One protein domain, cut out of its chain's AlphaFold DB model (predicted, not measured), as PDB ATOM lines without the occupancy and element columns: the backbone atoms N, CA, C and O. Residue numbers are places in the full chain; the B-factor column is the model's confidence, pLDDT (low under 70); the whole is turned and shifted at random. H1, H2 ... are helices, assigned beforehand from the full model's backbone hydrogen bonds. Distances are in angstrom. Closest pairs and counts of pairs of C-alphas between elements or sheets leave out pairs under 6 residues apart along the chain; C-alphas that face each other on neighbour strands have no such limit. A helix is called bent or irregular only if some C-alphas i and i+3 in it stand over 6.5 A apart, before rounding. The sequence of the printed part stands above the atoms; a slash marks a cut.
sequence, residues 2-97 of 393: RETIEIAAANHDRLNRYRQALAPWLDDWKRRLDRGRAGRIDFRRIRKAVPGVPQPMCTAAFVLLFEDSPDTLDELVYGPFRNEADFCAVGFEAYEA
ATOM      1  N   ARG A   2     -22.903   0.217 156.429       95.50
ATOM      2  CA  ARG A   2     -23.990  -0.444 157.193       95.50
ATOM      3  C   ARG A   2     -23.504  -1.164 158.460       95.50
ATOM      4  O   ARG A   2     -24.062  -0.943 159.521       95.50
ATOM      5  N   GLU A   3     -22.406  -1.913 158.368       95.81
ATOM      6  CA  GLU A   3     -21.776  -2.584 159.522       95.81
ATOM      7  C   GLU A   3     -21.328  -1.586 160.608       95.81
ATOM      8  O   GLU A   3     -21.508  -1.821 161.796       95.81
ATOM      9  N   THR A   4     -20.788  -0.424 160.225       96.31
ATOM     10  CA  THR A   4     -20.402   0.633 161.175       96.31
ATOM     11  C   THR A   4     -21.620   1.218 161.896       96.31
ATOM     12  O   THR A   4     -21.544   1.499 163.090       96.31
ATOM     13  N   ILE A   5     -22.747   1.363 161.192       97.56
ATOM     14  CA  ILE A   5     -24.024   1.786 161.781       97.56
ATOM     15  C   ILE A   5     -24.547   0.719 162.745       97.56
ATOM     16  O   ILE A   5     -24.922   1.063 163.860       97.56
ATOM     17  N   GLU A   6     -24.492  -0.561 162.375       97.62
ATOM     18  CA  GLU A   6     -24.886  -1.677 163.248       97.62
ATOM     19  C   GLU A   6     -24.073  -1.696 164.555       97.62
ATOM     20  O   GLU A   6     -24.635  -1.811 165.645       97.62
ATOM     21  N   ILE A   7     -22.753  -1.490 164.471       97.62
ATOM     22  CA  ILE A   7     -21.882  -1.387 165.652       97.62
ATOM     23  C   ILE A   7     -22.277  -0.186 166.523       97.62
ATOM     24  O   ILE A   7     -22.301  -0.287 167.750       97.62
ATOM     25  N   ALA A   8     -22.605   0.959 165.917       97.50
ATOM     26  CA  ALA A   8     -23.064   2.125 166.665       97.50
ATOM     27  C   ALA A   8     -24.426   1.880 167.336       97.50
ATOM     28  O   ALA A   8     -24.600   2.242 168.504       97.50
ATOM     29  N   ALA A   9     -25.347   1.210 166.637       97.75
ATOM     30  CA  ALA A   9     -26.696   0.889 167.103       97.75
ATOM     31  C   ALA A   9     -26.693  -0.022 168.336       97.75
ATOM     32  O   ALA A   9     -27.575   0.100 169.188       97.75
ATOM     33  N   ALA A  10     -25.645  -0.836 168.522       97.44
ATOM     34  CA  ALA A  10     -25.440  -1.621 169.741       97.44
ATOM     35  C   ALA A  10     -25.431  -0.765 171.030       97.44
ATOM     36  O   ALA A  10     -25.620  -1.288 172.123       97.44
ATOM     37  N   ASN A  11     -25.252   0.558 170.921       96.75
ATOM     38  CA  ASN A  11     -25.253   1.489 172.048       96.75
ATOM     39  C   ASN A  11     -26.578   2.255 172.244       96.75
ATOM     40  O   ASN A  11     -26.603   3.173 173.068       96.75
ATOM     41  N   HIS A  12     -27.672   1.926 171.539       95.12
ATOM     42  CA  HIS A  12     -28.963   2.636 171.646       95.12
ATOM     43  C   HIS A  12     -29.431   2.840 173.096       95.12
ATOM     44  O   HIS A  12     -29.757   3.962 173.497       95.12
ATOM     45  N   ASP A  13     -29.370   1.795 173.921       93.50
ATOM     46  CA  ASP A  13     -29.804   1.870 175.320       93.50
ATOM     47  C   ASP A  13     -28.936   2.813 176.159       93.50
ATOM     48  O   ASP A  13     -29.437   3.576 176.993       93.50
ATOM     49  N   ARG A  14     -27.621   2.823 175.913       93.44
ATOM     50  CA  ARG A  14     -26.683   3.723 176.596       93.44
ATOM     51  C   ARG A  14     -26.870   5.169 176.149       93.44
ATOM     52  O   ARG A  14     -26.802   6.072 176.985       93.44
ATOM     53  N   LEU A  15     -27.144   5.392 174.864       95.81
ATOM     54  CA  LEU A  15     -27.365   6.718 174.286       95.81
ATOM     55  C   LEU A  15     -28.590   7.423 174.869       95.81
ATOM     56  O   LEU A  15     -28.568   8.645 175.028       95.81
ATOM     57  N   ASN A  16     -29.620   6.677 175.279       94.38
ATOM     58  CA  ASN A  16     -30.805   7.250 175.922       94.38
ATOM     59  C   ASN A  16     -30.469   8.082 177.171       94.38
ATOM     60  O   ASN A  16     -31.119   9.100 177.413       94.38
ATOM     61  N   ARG A  17     -29.404   7.726 177.905       95.56
ATOM     62  CA  ARG A  17     -28.935   8.470 179.091       95.56
ATOM     63  C   ARG A  17     -28.404   9.867 178.757       95.56
ATOM     64  O   ARG A  17     -28.410  10.741 179.616       95.56
ATOM     65  N   TYR A  18     -27.964  10.083 177.517       96.62
ATOM     66  CA  TYR A  18     -27.341  11.329 177.056       96.62
ATOM     67  C   TYR A  18     -28.199  12.089 176.039       96.62
ATOM     68  O   TYR A  18     -27.761  13.111 175.513       96.62
ATOM     69  N   ARG A  19     -29.425  11.621 175.763       95.62
ATOM     70  CA  ARG A  19     -30.300  12.155 174.708       95.62
ATOM     71  C   ARG A  19     -30.478  13.674 174.797       95.62
ATOM     72  O   ARG A  19     -30.345  14.355 173.788       95.62
ATOM     73  N   GLN A  20     -30.741  14.201 175.994       96.88
ATOM     74  CA  GLN A  20     -30.950  15.640 176.199       96.88
ATOM     75  C   GLN A  20     -29.689  16.465 175.901       96.88
ATOM     76  O   GLN A  20     -29.784  17.510 175.265       96.88
ATOM     77  N   ALA A  21     -28.513  15.981 176.312       97.62
ATOM     78  CA  ALA A  21     -27.243  16.663 176.070       97.62
ATOM     79  C   ALA A  21     -26.823  16.604 174.590       97.62
ATOM     80  O   ALA A  21     -26.265  17.562 174.061       97.62
ATOM     81  N   LEU A  22     -27.103  15.485 173.915       97.81
ATOM     82  CA  LEU A  22     -26.754  15.264 172.510       97.81
ATOM     83  C   LEU A  22     -27.678  16.009 171.533       97.81
ATOM     84  O   LEU A  22     -27.214  16.417 170.469       97.81
ATOM     85  N   ALA A  23     -28.959  16.194 171.871       97.56
ATOM     86  CA  ALA A  23     -29.976  16.689 170.936       97.56
ATOM     87  C   ALA A  23     -29.607  18.010 170.225       97.56
ATOM     88  O   ALA A  23     -29.632  18.018 168.994       97.56
ATOM     89  N   PRO A  24     -29.165  19.088 170.913       97.81
ATOM     90  CA  PRO A  24     -28.842  20.348 170.233       97.81
ATOM     91  C   PRO A  24     -27.722  20.203 169.196       97.81
ATOM     92  O   PRO A  24     -27.754  20.832 168.137       97.81
ATOM     93  N   TRP A  25     -26.733  19.361 169.502       97.38
ATOM     94  CA  TRP A  25     -25.597  19.095 168.626       97.38
ATOM     95  C   TRP A  25     -25.993  18.239 167.418       97.38
ATOM     96  O   TRP A  25     -25.602  18.548 166.292       97.38
ATOM     97  N   LEU A  26     -26.804  17.200 167.631       96.94
ATOM     98  CA  LEU A  26     -27.314  16.346 166.558       96.94
ATOM     99  C   LEU A  26     -28.256  17.108 165.617       96.94
ATOM    100  O   LEU A  26     -28.160  16.950 164.404       96.94
ATOM    101  N   ASP A  27     -29.118  17.978 166.148       96.81
ATOM    102  CA  ASP A  27     -30.015  18.809 165.336       96.81
ATOM    103  C   ASP A  27     -29.243  19.810 164.470       96.81
ATOM    104  O   ASP A  27     -29.645  20.109 163.344       96.81
ATOM    105  N   ASP A  28     -28.111  20.324 164.964       95.06
ATOM    106  CA  ASP A  28     -27.218  21.148 164.152       95.06
ATOM    107  C   ASP A  28     -26.592  20.364 163.000       95.06
ATOM    108  O   ASP A  28     -26.573  20.848 161.867       95.06
ATOM    109  N   TRP A  29     -26.148  19.132 163.257       94.81
ATOM    110  CA  TRP A  29     -25.637  18.254 162.209       94.81
ATOM    111  C   TRP A  29     -26.684  17.913 161.157       94.81
ATOM    112  O   TRP A  29     -26.381  18.037 159.972       94.81
ATOM    113  N   LYS A  30     -27.914  17.580 161.559       93.62
ATOM    114  CA  LYS A  30     -29.024  17.345 160.621       93.62
ATOM    115  C   LYS A  30     -29.223  18.543 159.692       93.62
ATOM    116  O   LYS A  30     -29.131  18.399 158.479       93.62
ATOM    117  N   ARG A  31     -29.309  19.764 160.242       93.50
ATOM    118  CA  ARG A  31     -29.423  20.993 159.430       93.50
ATOM    119  C   ARG A  31     -28.236  21.224 158.490       93.50
ATOM    120  O   ARG A  31     -28.410  21.832 157.434       93.50
ATOM    121  N   ARG A  32     -27.017  20.827 158.874       91.06
ATOM    122  CA  ARG A  32     -25.833  20.921 157.998       91.06
ATOM    123  C   ARG A  32     -25.914  19.920 156.853       91.06
ATOM    124  O   ARG A  32     -25.615  20.300 155.722       91.06
ATOM    125  N   LEU A  33     -26.321  18.688 157.150       89.69
ATOM    126  CA  LEU A  33     -26.497  17.614 156.176       89.69
ATOM    127  C   LEU A  33     -27.580  17.978 155.154       89.69
ATOM    128  O   LEU A  33     -27.292  17.969 153.961       89.69
ATOM    129  N   ASP A  34     -28.741  18.457 155.608       88.25
ATOM    130  CA  ASP A  34     -29.854  18.883 154.742       88.25
ATOM    131  C   ASP A  34     -29.465  20.005 153.762       88.25
ATOM    132  O   ASP A  34     -30.039  20.152 152.686       88.25
ATOM    133  N   ARG A  35     -28.471  20.824 154.129       88.94
ATOM    134  CA  ARG A  35     -27.959  21.929 153.301       88.94
ATOM    135  C   ARG A  35     -26.789  21.525 152.399       88.94
ATOM    136  O   ARG A  35     -26.223  22.406 151.752       88.94
ATOM    137  N   GLY A  36     -26.367  20.258 152.413       81.56
ATOM    138  CA  GLY A  36     -25.168  19.788 151.711       81.56
ATOM    139  C   GLY A  36     -23.862  20.389 152.255       81.56
ATOM    140  O   GLY A  36     -22.882  20.516 151.529       81.56
ATOM    141  N   ARG A  37     -23.838  20.818 153.526       75.12
ATOM    142  CA  ARG A  37     -22.713  21.542 154.156       75.12
ATOM    143  C   ARG A  37     -21.931  20.696 155.160       75.12
ATOM    144  O   ARG A  37     -21.397  21.233 156.128       75.12
ATOM    145  N   ALA A  38     -21.870  19.383 154.961       72.38
ATOM    146  CA  ALA A  38     -21.110  18.508 155.851       72.38
ATOM    147  C   ALA A  38     -19.595  18.776 155.779       72.38
ATOM    148  O   ALA A  38     -18.925  18.774 156.810       72.38
ATOM    149  N   GLY A  39     -19.081  19.091 154.581       73.50
ATOM    150  CA  GLY A  39     -17.660  19.346 154.347       73.50
ATOM    151  C   GLY A  39     -16.765  18.169 154.755       73.50
ATOM    152  O   GLY A  39     -17.233  17.055 154.981       73.50
ATOM    153  N   ARG A  40     -15.455  18.419 154.866       77.31
ATOM    154  CA  ARG A  40     -14.514  17.430 155.407       77.31
ATOM    155  C   ARG A  40     -14.674  17.345 156.925       77.31
ATOM    156  O   ARG A  40     -14.551  18.357 157.617       77.31
ATOM    157  N   ILE A  41     -14.915  16.141 157.435       84.25
ATOM    158  CA  ILE A  41     -15.163  15.900 158.859       84.25
ATOM    159  C   ILE A  41     -13.866  15.507 159.566       84.25
ATOM    160  O   ILE A  41     -13.171  14.581 159.164       84.25
ATOM    161  N   ASP A  42     -13.564  16.199 160.664       87.94
ATOM    162  CA  ASP A  42     -12.550  15.768 161.626       87.94
ATOM    163  C   ASP A  42     -13.212  14.854 162.667       87.94
ATOM    164  O   ASP A  42     -13.799  15.311 163.656       87.94
ATOM    165  N   PHE A  43     -13.128  13.541 162.445       87.00
ATOM    166  CA  PHE A  43     -13.733  12.539 163.327       87.00
ATOM    167  C   PHE A  43     -13.166  12.570 164.755       87.00
ATOM    168  O   PHE A  43     -13.852  12.206 165.717       87.00
ATOM    169  N   ARG A  44     -11.953  13.105 164.955       85.94
ATOM    170  CA  ARG A  44     -11.380  13.279 166.298       85.94
ATOM    171  C   ARG A  44     -12.062  14.397 167.078       85.94
ATOM    172  O   ARG A  44     -12.015  14.355 168.312       85.94
ATOM    173  N   ARG A  45     -12.687  15.368 166.400       90.19
ATOM    174  CA  ARG A  45     -13.551  16.385 167.025       90.19
ATOM    175  C   ARG A  45     -14.942  15.846 167.314       90.19
ATOM    176  O   ARG A  45     -15.469  16.148 168.379       90.19
ATOM    177  N   ILE A  46     -15.495  15.012 166.427       92.06
ATOM    178  CA  ILE A  46     -16.813  14.377 166.618       92.06
ATOM    179  C   ILE A  46     -16.885  13.673 167.972       92.06
ATOM    180  O   ILE A  46     -17.777  13.949 168.771       92.06
ATOM    181  N   ARG A  47     -15.887  12.847 168.296       90.50
ATOM    182  CA  ARG A  47     -15.861  12.110 169.567       90.50
ATOM    183  C   ARG A  47     -15.752  12.997 170.819       90.50
ATOM    184  O   ARG A  47     -15.931  12.495 171.913       90.50
ATOM    185  N   LYS A  48     -15.414  14.287 170.711       91.75
ATOM    186  CA  LYS A  48     -15.289  15.217 171.858       91.75
ATOM    187  C   LYS A  48     -16.318  16.349 171.813       91.75
ATOM    188  O   LYS A  48     -16.146  17.354 172.496       91.75
ATOM    189  N   ALA A  49     -17.340  16.223 170.972       94.00
ATOM    190  CA  ALA A  49     -18.163  17.358 170.588       94.00
ATOM    191  C   ALA A  49     -19.094  17.868 171.696       94.00
ATOM    192  O   ALA A  49     -19.370  19.064 171.738       94.00
ATOM    193  N   VAL A  50     -19.565  16.988 172.586       96.75
ATOM    194  CA  VAL A  50     -20.537  17.346 173.627       96.75
ATOM    195  C   VAL A  50     -19.909  17.190 175.018       96.75
ATOM    196  O   VAL A  50     -19.624  16.066 175.438       96.75
ATOM    197  N   PRO A  51     -19.679  18.295 175.755       94.75
ATOM    198  CA  PRO A  51     -19.162  18.241 177.119       94.75
ATOM    199  C   PRO A  51     -20.035  17.378 178.039       94.75
ATOM    200  O   PRO A  51     -21.260  17.443 177.988       94.75
ATOM    201  N   GLY A  52     -19.403  16.566 178.890       93.25
ATOM    202  CA  GLY A  52     -20.100  15.676 179.828       93.25
ATOM    203  C   GLY A  52     -20.657  14.386 179.212       93.25
ATOM    204  O   GLY A  52     -21.104  13.514 179.953       93.25
ATOM    205  N   VAL A  53     -20.588  14.219 177.889       95.62
ATOM    206  CA  VAL A  53     -20.956  12.969 177.214       95.62
ATOM    207  C   VAL A  53     -19.689  12.151 176.932       95.62
ATOM    208  O   VAL A  53     -18.733  12.689 176.366       95.62
ATOM    209  N   PRO A  54     -19.637  10.852 177.294       93.44
ATOM    210  CA  PRO A  54     -18.488  10.006 176.991       93.44
ATOM    211  C   PRO A  54     -18.174   9.989 175.495       93.44
ATOM    212  O   PRO A  54     -19.079   9.911 174.660       93.44
ATOM    213  N   GLN A  55     -16.885   9.997 175.149       92.62
ATOM    214  CA  GLN A  55     -16.457  10.088 173.750       92.62
ATOM    215  C   GLN A  55     -17.096   9.043 172.817       92.62
ATOM    216  O   GLN A  55     -17.546   9.423 171.735       92.62
ATOM    217  N   PRO A  56     -17.219   7.761 173.218       92.56
ATOM    218  CA  PRO A  56     -17.834   6.741 172.367       92.56
ATOM    219  C   PRO A  56     -19.308   7.018 172.067       92.56
ATOM    220  O   PRO A  56     -19.787   6.686 170.990       92.56
ATOM    221  N   MET A  57     -20.021   7.656 173.002       95.19
ATOM    222  CA  MET A  57     -21.430   8.014 172.830       95.19
ATOM    223  C   MET A  57     -21.587   9.170 171.842       95.19
ATOM    224  O   MET A  57     -22.511   9.149 171.039       95.19
ATOM    225  N   CYS A  58     -20.661  10.137 171.832       95.44
ATOM    226  CA  CYS A  58     -20.640  11.166 170.790       95.44
ATOM    227  C   CYS A  58     -20.419  10.545 169.403       95.44
ATOM    228  O   CYS A  58     -21.138  10.880 168.463       95.44
ATOM    229  N   THR A  59     -19.461   9.615 169.279       95.31
ATOM    230  CA  THR A  59     -19.200   8.910 168.015       95.31
ATOM    231  C   THR A  59     -20.416   8.103 167.562       95.31
ATOM    232  O   THR A  59     -20.868   8.279 166.435       95.31
ATOM    233  N   ALA A  60     -20.974   7.255 168.434       96.56
ATOM    234  CA  ALA A  60     -22.120   6.414 168.101       96.56
ATOM    235  C   ALA A  60     -23.345   7.255 167.711       96.56
ATOM    236  O   ALA A  60     -23.947   7.009 166.673       96.56
ATOM    237  N   ALA A  61     -23.661   8.306 168.477       97.19
ATOM    238  CA  ALA A  61     -24.771   9.207 168.171       97.19
ATOM    239  C   ALA A  61     -24.619   9.900 166.810       97.19
ATOM    240  O   ALA A  61     -25.600  10.061 166.091       97.19
ATOM    241  N   PHE A  62     -23.395  10.300 166.452       96.38
ATOM    242  CA  PHE A  62     -23.117  10.883 165.143       96.38
ATOM    243  C   PHE A  62     -23.312   9.873 164.011       96.38
ATOM    244  O   PHE A  62     -23.964  10.193 163.023       96.38
ATOM    245  N   VAL A  63     -22.785   8.652 164.155       96.69
ATOM    246  CA  VAL A  63     -22.956   7.580 163.154       96.69
ATOM    247  C   VAL A  63     -24.436   7.255 162.940       96.69
ATOM    248  O   VAL A  63     -24.865   7.052 161.808       96.69
ATOM    249  N   LEU A  64     -25.232   7.266 164.008       97.12
ATOM    250  CA  LEU A  64     -26.662   6.961 163.954       97.12
ATOM    251  C   LEU A  64     -27.519   8.055 163.305       97.12
ATOM    252  O   LEU A  64     -28.678   7.807 162.996       97.12
ATOM    253  N   LEU A  65     -26.963   9.234 162.997       96.06
ATOM    254  CA  LEU A  65     -27.640  10.188 162.105       96.06
ATOM    255  C   LEU A  65     -27.875   9.615 160.700       96.06
ATOM    256  O   LEU A  65     -28.720  10.127 159.971       96.06
ATOM    257  N   PHE A  66     -27.125   8.576 160.330       96.12
ATOM    258  CA  PHE A  66     -27.115   7.983 158.999       96.12
ATOM    259  C   PHE A  66     -27.796   6.610 158.943       96.12
ATOM    260  O   PHE A  66     -27.619   5.899 157.957       96.12
ATOM    261  N   GLU A  67     -28.561   6.220 159.970       95.25
ATOM    262  CA  GLU A  67     -29.228   4.909 160.042       95.25
ATOM    263  C   GLU A  67     -30.109   4.644 158.806       95.25
ATOM    264  O   GLU A  67     -29.975   3.606 158.155       95.25
ATOM    265  N   ASP A  68     -30.882   5.652 158.396       94.94
ATOM    266  CA  ASP A  68     -31.726   5.614 157.194       94.94
ATOM    267  C   ASP A  68     -30.995   6.041 155.905       94.94
ATOM    268  O   ASP A  68     -31.556   5.977 154.811       94.94
ATOM    269  N   SER A  69     -29.734   6.484 155.999       94.81
ATOM    270  CA  SER A  69     -28.925   6.958 154.862       94.81
ATOM    271  C   SER A  69     -27.458   6.474 154.880       94.81
ATOM    272  O   SER A  69     -26.526   7.285 154.823       94.81
ATOM    273  N   PRO A  70     -27.190   5.148 154.887       95.25
ATOM    274  CA  PRO A  70     -25.822   4.627 154.974       95.25
ATOM    275  C   PRO A  70     -24.880   5.098 153.859       95.25
ATOM    276  O   PRO A  70     -23.676   5.211 154.090       95.25
ATOM    277  N   ASP A  71     -25.411   5.376 152.666       94.38
ATOM    278  CA  ASP A  71     -24.626   5.848 151.520       94.38
ATOM    279  C   ASP A  71     -24.097   7.271 151.730       94.38
ATOM    280  O   ASP A  71     -23.010   7.599 151.258       94.38
ATOM    281  N   THR A  72     -24.809   8.104 152.495       93.31
ATOM    282  CA  THR A  72     -24.331   9.438 152.878       93.31
ATOM    283  C   THR A  72     -23.155   9.333 153.842       93.31
ATOM    284  O   THR A  72     -22.166  10.044 153.681       93.31
ATOM    285  N   LEU A  73     -23.202   8.403 154.803       93.75
ATOM    286  CA  LEU A  73     -22.037   8.127 155.643       93.75
ATOM    287  C   LEU A  73     -20.866   7.581 154.812       93.75
ATOM    288  O   LEU A  73     -19.721   7.945 155.065       93.75
ATOM    289  N   ASP A  74     -21.144   6.736 153.811       93.94
ATOM    290  CA  ASP A  74     -20.119   6.180 152.914       93.94
ATOM    291  C   ASP A  74     -19.411   7.287 152.127       93.94
ATOM    292  O   ASP A  74     -18.185   7.302 152.042       93.94
ATOM    293  N   GLU A  75     -20.171   8.257 151.621       92.94
ATOM    294  CA  GLU A  75     -19.639   9.444 150.955       92.94
ATOM    295  C   GLU A  75     -18.820  10.335 151.892       92.94
ATOM    296  O   GLU A  75     -17.757  10.808 151.498       92.94
ATOM    297  N   LEU A  76     -19.249  10.523 153.140       91.81
ATOM    298  CA  LEU A  76     -18.503  11.333 154.108       91.81
ATOM    299  C   LEU A  76     -17.183  10.698 154.541       91.81
ATOM    300  O   LEU A  76     -16.221  11.419 154.808       91.81
ATOM    301  N   VAL A  77     -17.147   9.369 154.654       92.19
ATOM    302  CA  VAL A  77     -15.952   8.635 155.085       92.19
ATOM    303  C   VAL A  77     -14.981   8.460 153.924       92.19
ATOM    304  O   VAL A  77     -13.819   8.830 154.055       92.19
ATOM    305  N   TYR A  78     -15.439   7.926 152.787       93.31
ATOM    306  CA  TYR A  78     -14.550   7.579 151.675       93.31
ATOM    307  C   TYR A  78     -14.408   8.688 150.637       93.31
ATOM    308  O   TYR A  78     -13.368   8.764 149.990       93.31
ATOM    309  N   GLY A  79     -15.420   9.540 150.452       93.19
ATOM    310  CA  GLY A  79     -15.415  10.599 149.442       93.19
ATOM    311  C   GLY A  79     -14.944  10.091 148.070       93.19
ATOM    312  O   GLY A  79     -15.594   9.204 147.509       93.19
ATOM    313  N   PRO A  80     -13.813  10.596 147.533       93.69
ATOM    314  CA  PRO A  80     -13.282  10.146 146.244       93.69
ATOM    315  C   PRO A  80     -12.913   8.654 146.229       93.69
ATOM    316  O   PRO A  80     -13.060   8.009 145.200       93.69
ATOM    317  N   PHE A  81     -12.545   8.063 147.370       95.50
ATOM    318  CA  PHE A  81     -12.155   6.651 147.477       95.50
ATOM    319  C   PHE A  81     -13.316   5.662 147.281       95.50
ATOM    320  O   PHE A  81     -13.114   4.449 147.310       95.50
ATOM    321  N   ARG A  82     -14.547   6.153 147.068       95.06
ATOM    322  CA  ARG A  82     -15.651   5.330 146.545       95.06
ATOM    323  C   ARG A  82     -15.375   4.864 145.118       95.06
ATOM    324  O   ARG A  82     -15.869   3.809 144.722       95.06
ATOM    325  N   ASN A  83     -14.600   5.640 144.362       94.75
ATOM    326  CA  ASN A  83     -14.018   5.198 143.112       94.75
ATOM    327  C   ASN A  83     -12.708   4.463 143.408       94.75
ATOM    328  O   ASN A  83     -11.752   5.027 143.933       94.75
ATOM    329  N   GLU A  84     -12.667   3.191 143.041       94.06
ATOM    330  CA  GLU A  84     -11.529   2.311 143.278       94.06
ATOM    331  C   GLU A  84     -10.230   2.817 142.632       94.06
ATOM    332  O   GLU A  84      -9.158   2.665 143.213       94.06
ATOM    333  N   ALA A  85     -10.318   3.460 141.462       93.44
ATOM    334  CA  ALA A  85      -9.152   4.023 140.780       93.44
ATOM    335  C   ALA A  85      -8.515   5.187 141.559       93.44
ATOM    336  O   ALA A  85      -7.303   5.381 141.478       93.44
ATOM    337  N   ASP A  86      -9.322   5.922 142.332       96.19
ATOM    338  CA  ASP A  86      -8.867   7.022 143.187       96.19
ATOM    339  C   ASP A  86      -8.401   6.521 144.566       96.19
ATOM    340  O   ASP A  86      -7.750   7.258 145.307       96.19
ATOM    341  N   PHE A  87      -8.694   5.261 144.915       97.25
ATOM    342  CA  PHE A  87      -8.218   4.599 146.132       97.25
ATOM    343  C   PHE A  87      -7.002   3.705 145.841       97.25
ATOM    344  O   PHE A  87      -6.969   2.521 146.171       97.25
ATOM    345  N   CYS A  88      -5.996   4.280 145.187       97.88
ATOM    346  CA  CYS A  88      -4.749   3.620 144.819       97.88
ATOM    347  C   CYS A  88      -3.568   4.504 145.218       97.88
ATOM    348  O   CYS A  88      -3.588   5.702 144.940       97.88
ATOM    349  N   ALA A  89      -2.539   3.919 145.839       97.44
ATOM    350  CA  ALA A  89      -1.331   4.639 146.259       97.44
ATOM    351  C   ALA A  89      -1.606   5.914 147.090       97.44
ATOM    352  O   ALA A  89      -0.899   6.915 146.967       97.44
ATOM    353  N   VAL A  90      -2.645   5.903 147.931       97.69
ATOM    354  CA  VAL A  90      -3.059   7.077 148.722       97.69
ATOM    355  C   VAL A  90      -2.136   7.337 149.916       97.69
ATOM    356  O   VAL A  90      -2.215   8.392 150.546       97.69
ATOM    357  N   GLY A  91      -1.245   6.389 150.216       96.88
ATOM    358  CA  GLY A  91      -0.333   6.439 151.345       96.88
ATOM    359  C   GLY A  91      -0.987   6.049 152.672       96.88
ATOM    360  O   GLY A  91      -2.204   6.103 152.855       96.88
ATOM    361  N   PHE A  92      -0.136   5.666 153.623       93.56
ATOM    362  CA  PHE A  92      -0.560   5.112 154.908       93.56
ATOM    363  C   PHE A  92      -1.409   6.095 155.733       93.56
ATOM    364  O   PHE A  92      -2.436   5.702 156.272       93.56
ATOM    365  N   GLU A  93      -1.049   7.383 155.793       92.38
ATOM    366  CA  GLU A  93      -1.788   8.366 156.604       92.38
ATOM    367  C   GLU A  93      -3.228   8.583 156.115       92.38
ATOM    368  O   GLU A  93      -4.152   8.691 156.925       92.38
ATOM    369  N   ALA A  94      -3.437   8.645 154.795       93.56
ATOM    370  CA  ALA A  94      -4.771   8.807 154.222       93.56
ATOM    371  C   ALA A  94      -5.620   7.547 154.427       93.56
ATOM    372  O   ALA A  94      -6.804   7.658 154.743       93.56
ATOM    373  N   TYR A  95      -5.004   6.370 154.288       95.00
ATOM    374  CA  TYR A  95      -5.637   5.081 154.547       95.00
ATOM    375  C   TYR A  95      -6.040   4.926 156.022       95.00
ATOM    376  O   TYR A  95      -7.202   4.662 156.326       95.00
ATOM    377  N   GLU A  96      -5.110   5.165 156.950       91.56
ATOM    378  CA  GLU A  96      -5.336   5.047 158.396       91.56
ATOM    379  C   GLU A  96      -6.452   5.988 158.874       91.56
ATOM    380  O   GLU A  96      -7.288   5.599 159.694       91.56
ATOM    381  N   ALA A  97      -6.520   7.207 158.329       90.19
ATOM    382  CA  ALA A  97      -7.528   8.196 158.707       90.19
ATOM    383  C   ALA A  97      -8.977   7.723 158.472       90.19
ATOM    384  O   ALA A  97      -9.879   8.161 159.186       90.19
TER     385      ALA A  97
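Overview. This is residues 2 to 97 of the 393 residues of the protein "A_deaminase domain-containing protein" of Deltaproteobacteria bacterium (UniProt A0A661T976). A small cluster of helices has H4 in the middle, with H1 and H2 packed on it; from the end of H4 the chain turns into H5, which leads away from the cluster, and after the link of residues 83 to 91 the short H6 folds back, apart from H5 and touching no helix. H2, the longest helix by residues, has a kink of 97 degrees near residue 20. The printed part has 96 residues, with six named helices, H1 to H6 in order, and no named strand: all helix. It is compact, with a radius of gyration of the C-alphas of 14.3 A, and elongated in outline, spanning 43 by 27 by 22 A.

Along the chain. H1, residues 2 to 9, begins at C-alpha 2 (-23.990, -0.444, 157.193). H2, residues 12 to 34, is 23.5 A long and irregular: C-alphas 17 and 20 are 8.0 A apart. H3 is residues 43 to 46. H4, residues 55 to 66, is 18.3 A long. H5, residues 70 to 82, is 13.2 A long and irregular: C-alphas 77 and 80 are 9.4 A apart. H6, residues 92 to 97, ends at C-alpha 97 (-7.528, 8.196, 158.707).

Arrangement. H4 is the hub, touching four helices. H1 touches it, closest at the C-alphas of Ala 8 and Ala 60, 4.6 A, at a steep tilt of 51 degrees, opposite ways. H2 touches it, closest at the C-alphas of Leu 15 and Met 57, 6.2 A, at a steep tilt of 53 degrees, the same way. H3 only just touches residues 58 to 62 of H4, with 3 pairs of C-alphas within 8 A, the closest being Ile 46 and Thr 59 at 6.1 A. H4 and H5 only just touch, and only at the corner, with 3 such pairs, the closest being Phe 66 and Leu 73 at 6.1 A; they are about perpendicular, at 84 degrees. H6 touches no helix. Every O i to N i+4 pair is within hydrogen-bond range in H1 and H6, against 13 of 19 in H2, 7 of 8 in H4 and 6 of 9 in H5; H3 is too short for such a pair.

Size, cuts and confidence. The two C-alphas farthest apart, those of Gln 20 and Ala 89, are 43.5 A apart. The printed part has no cut, and no link is long. The mean pLDDT of the printed part is 93.5, and no printed residue is under 70.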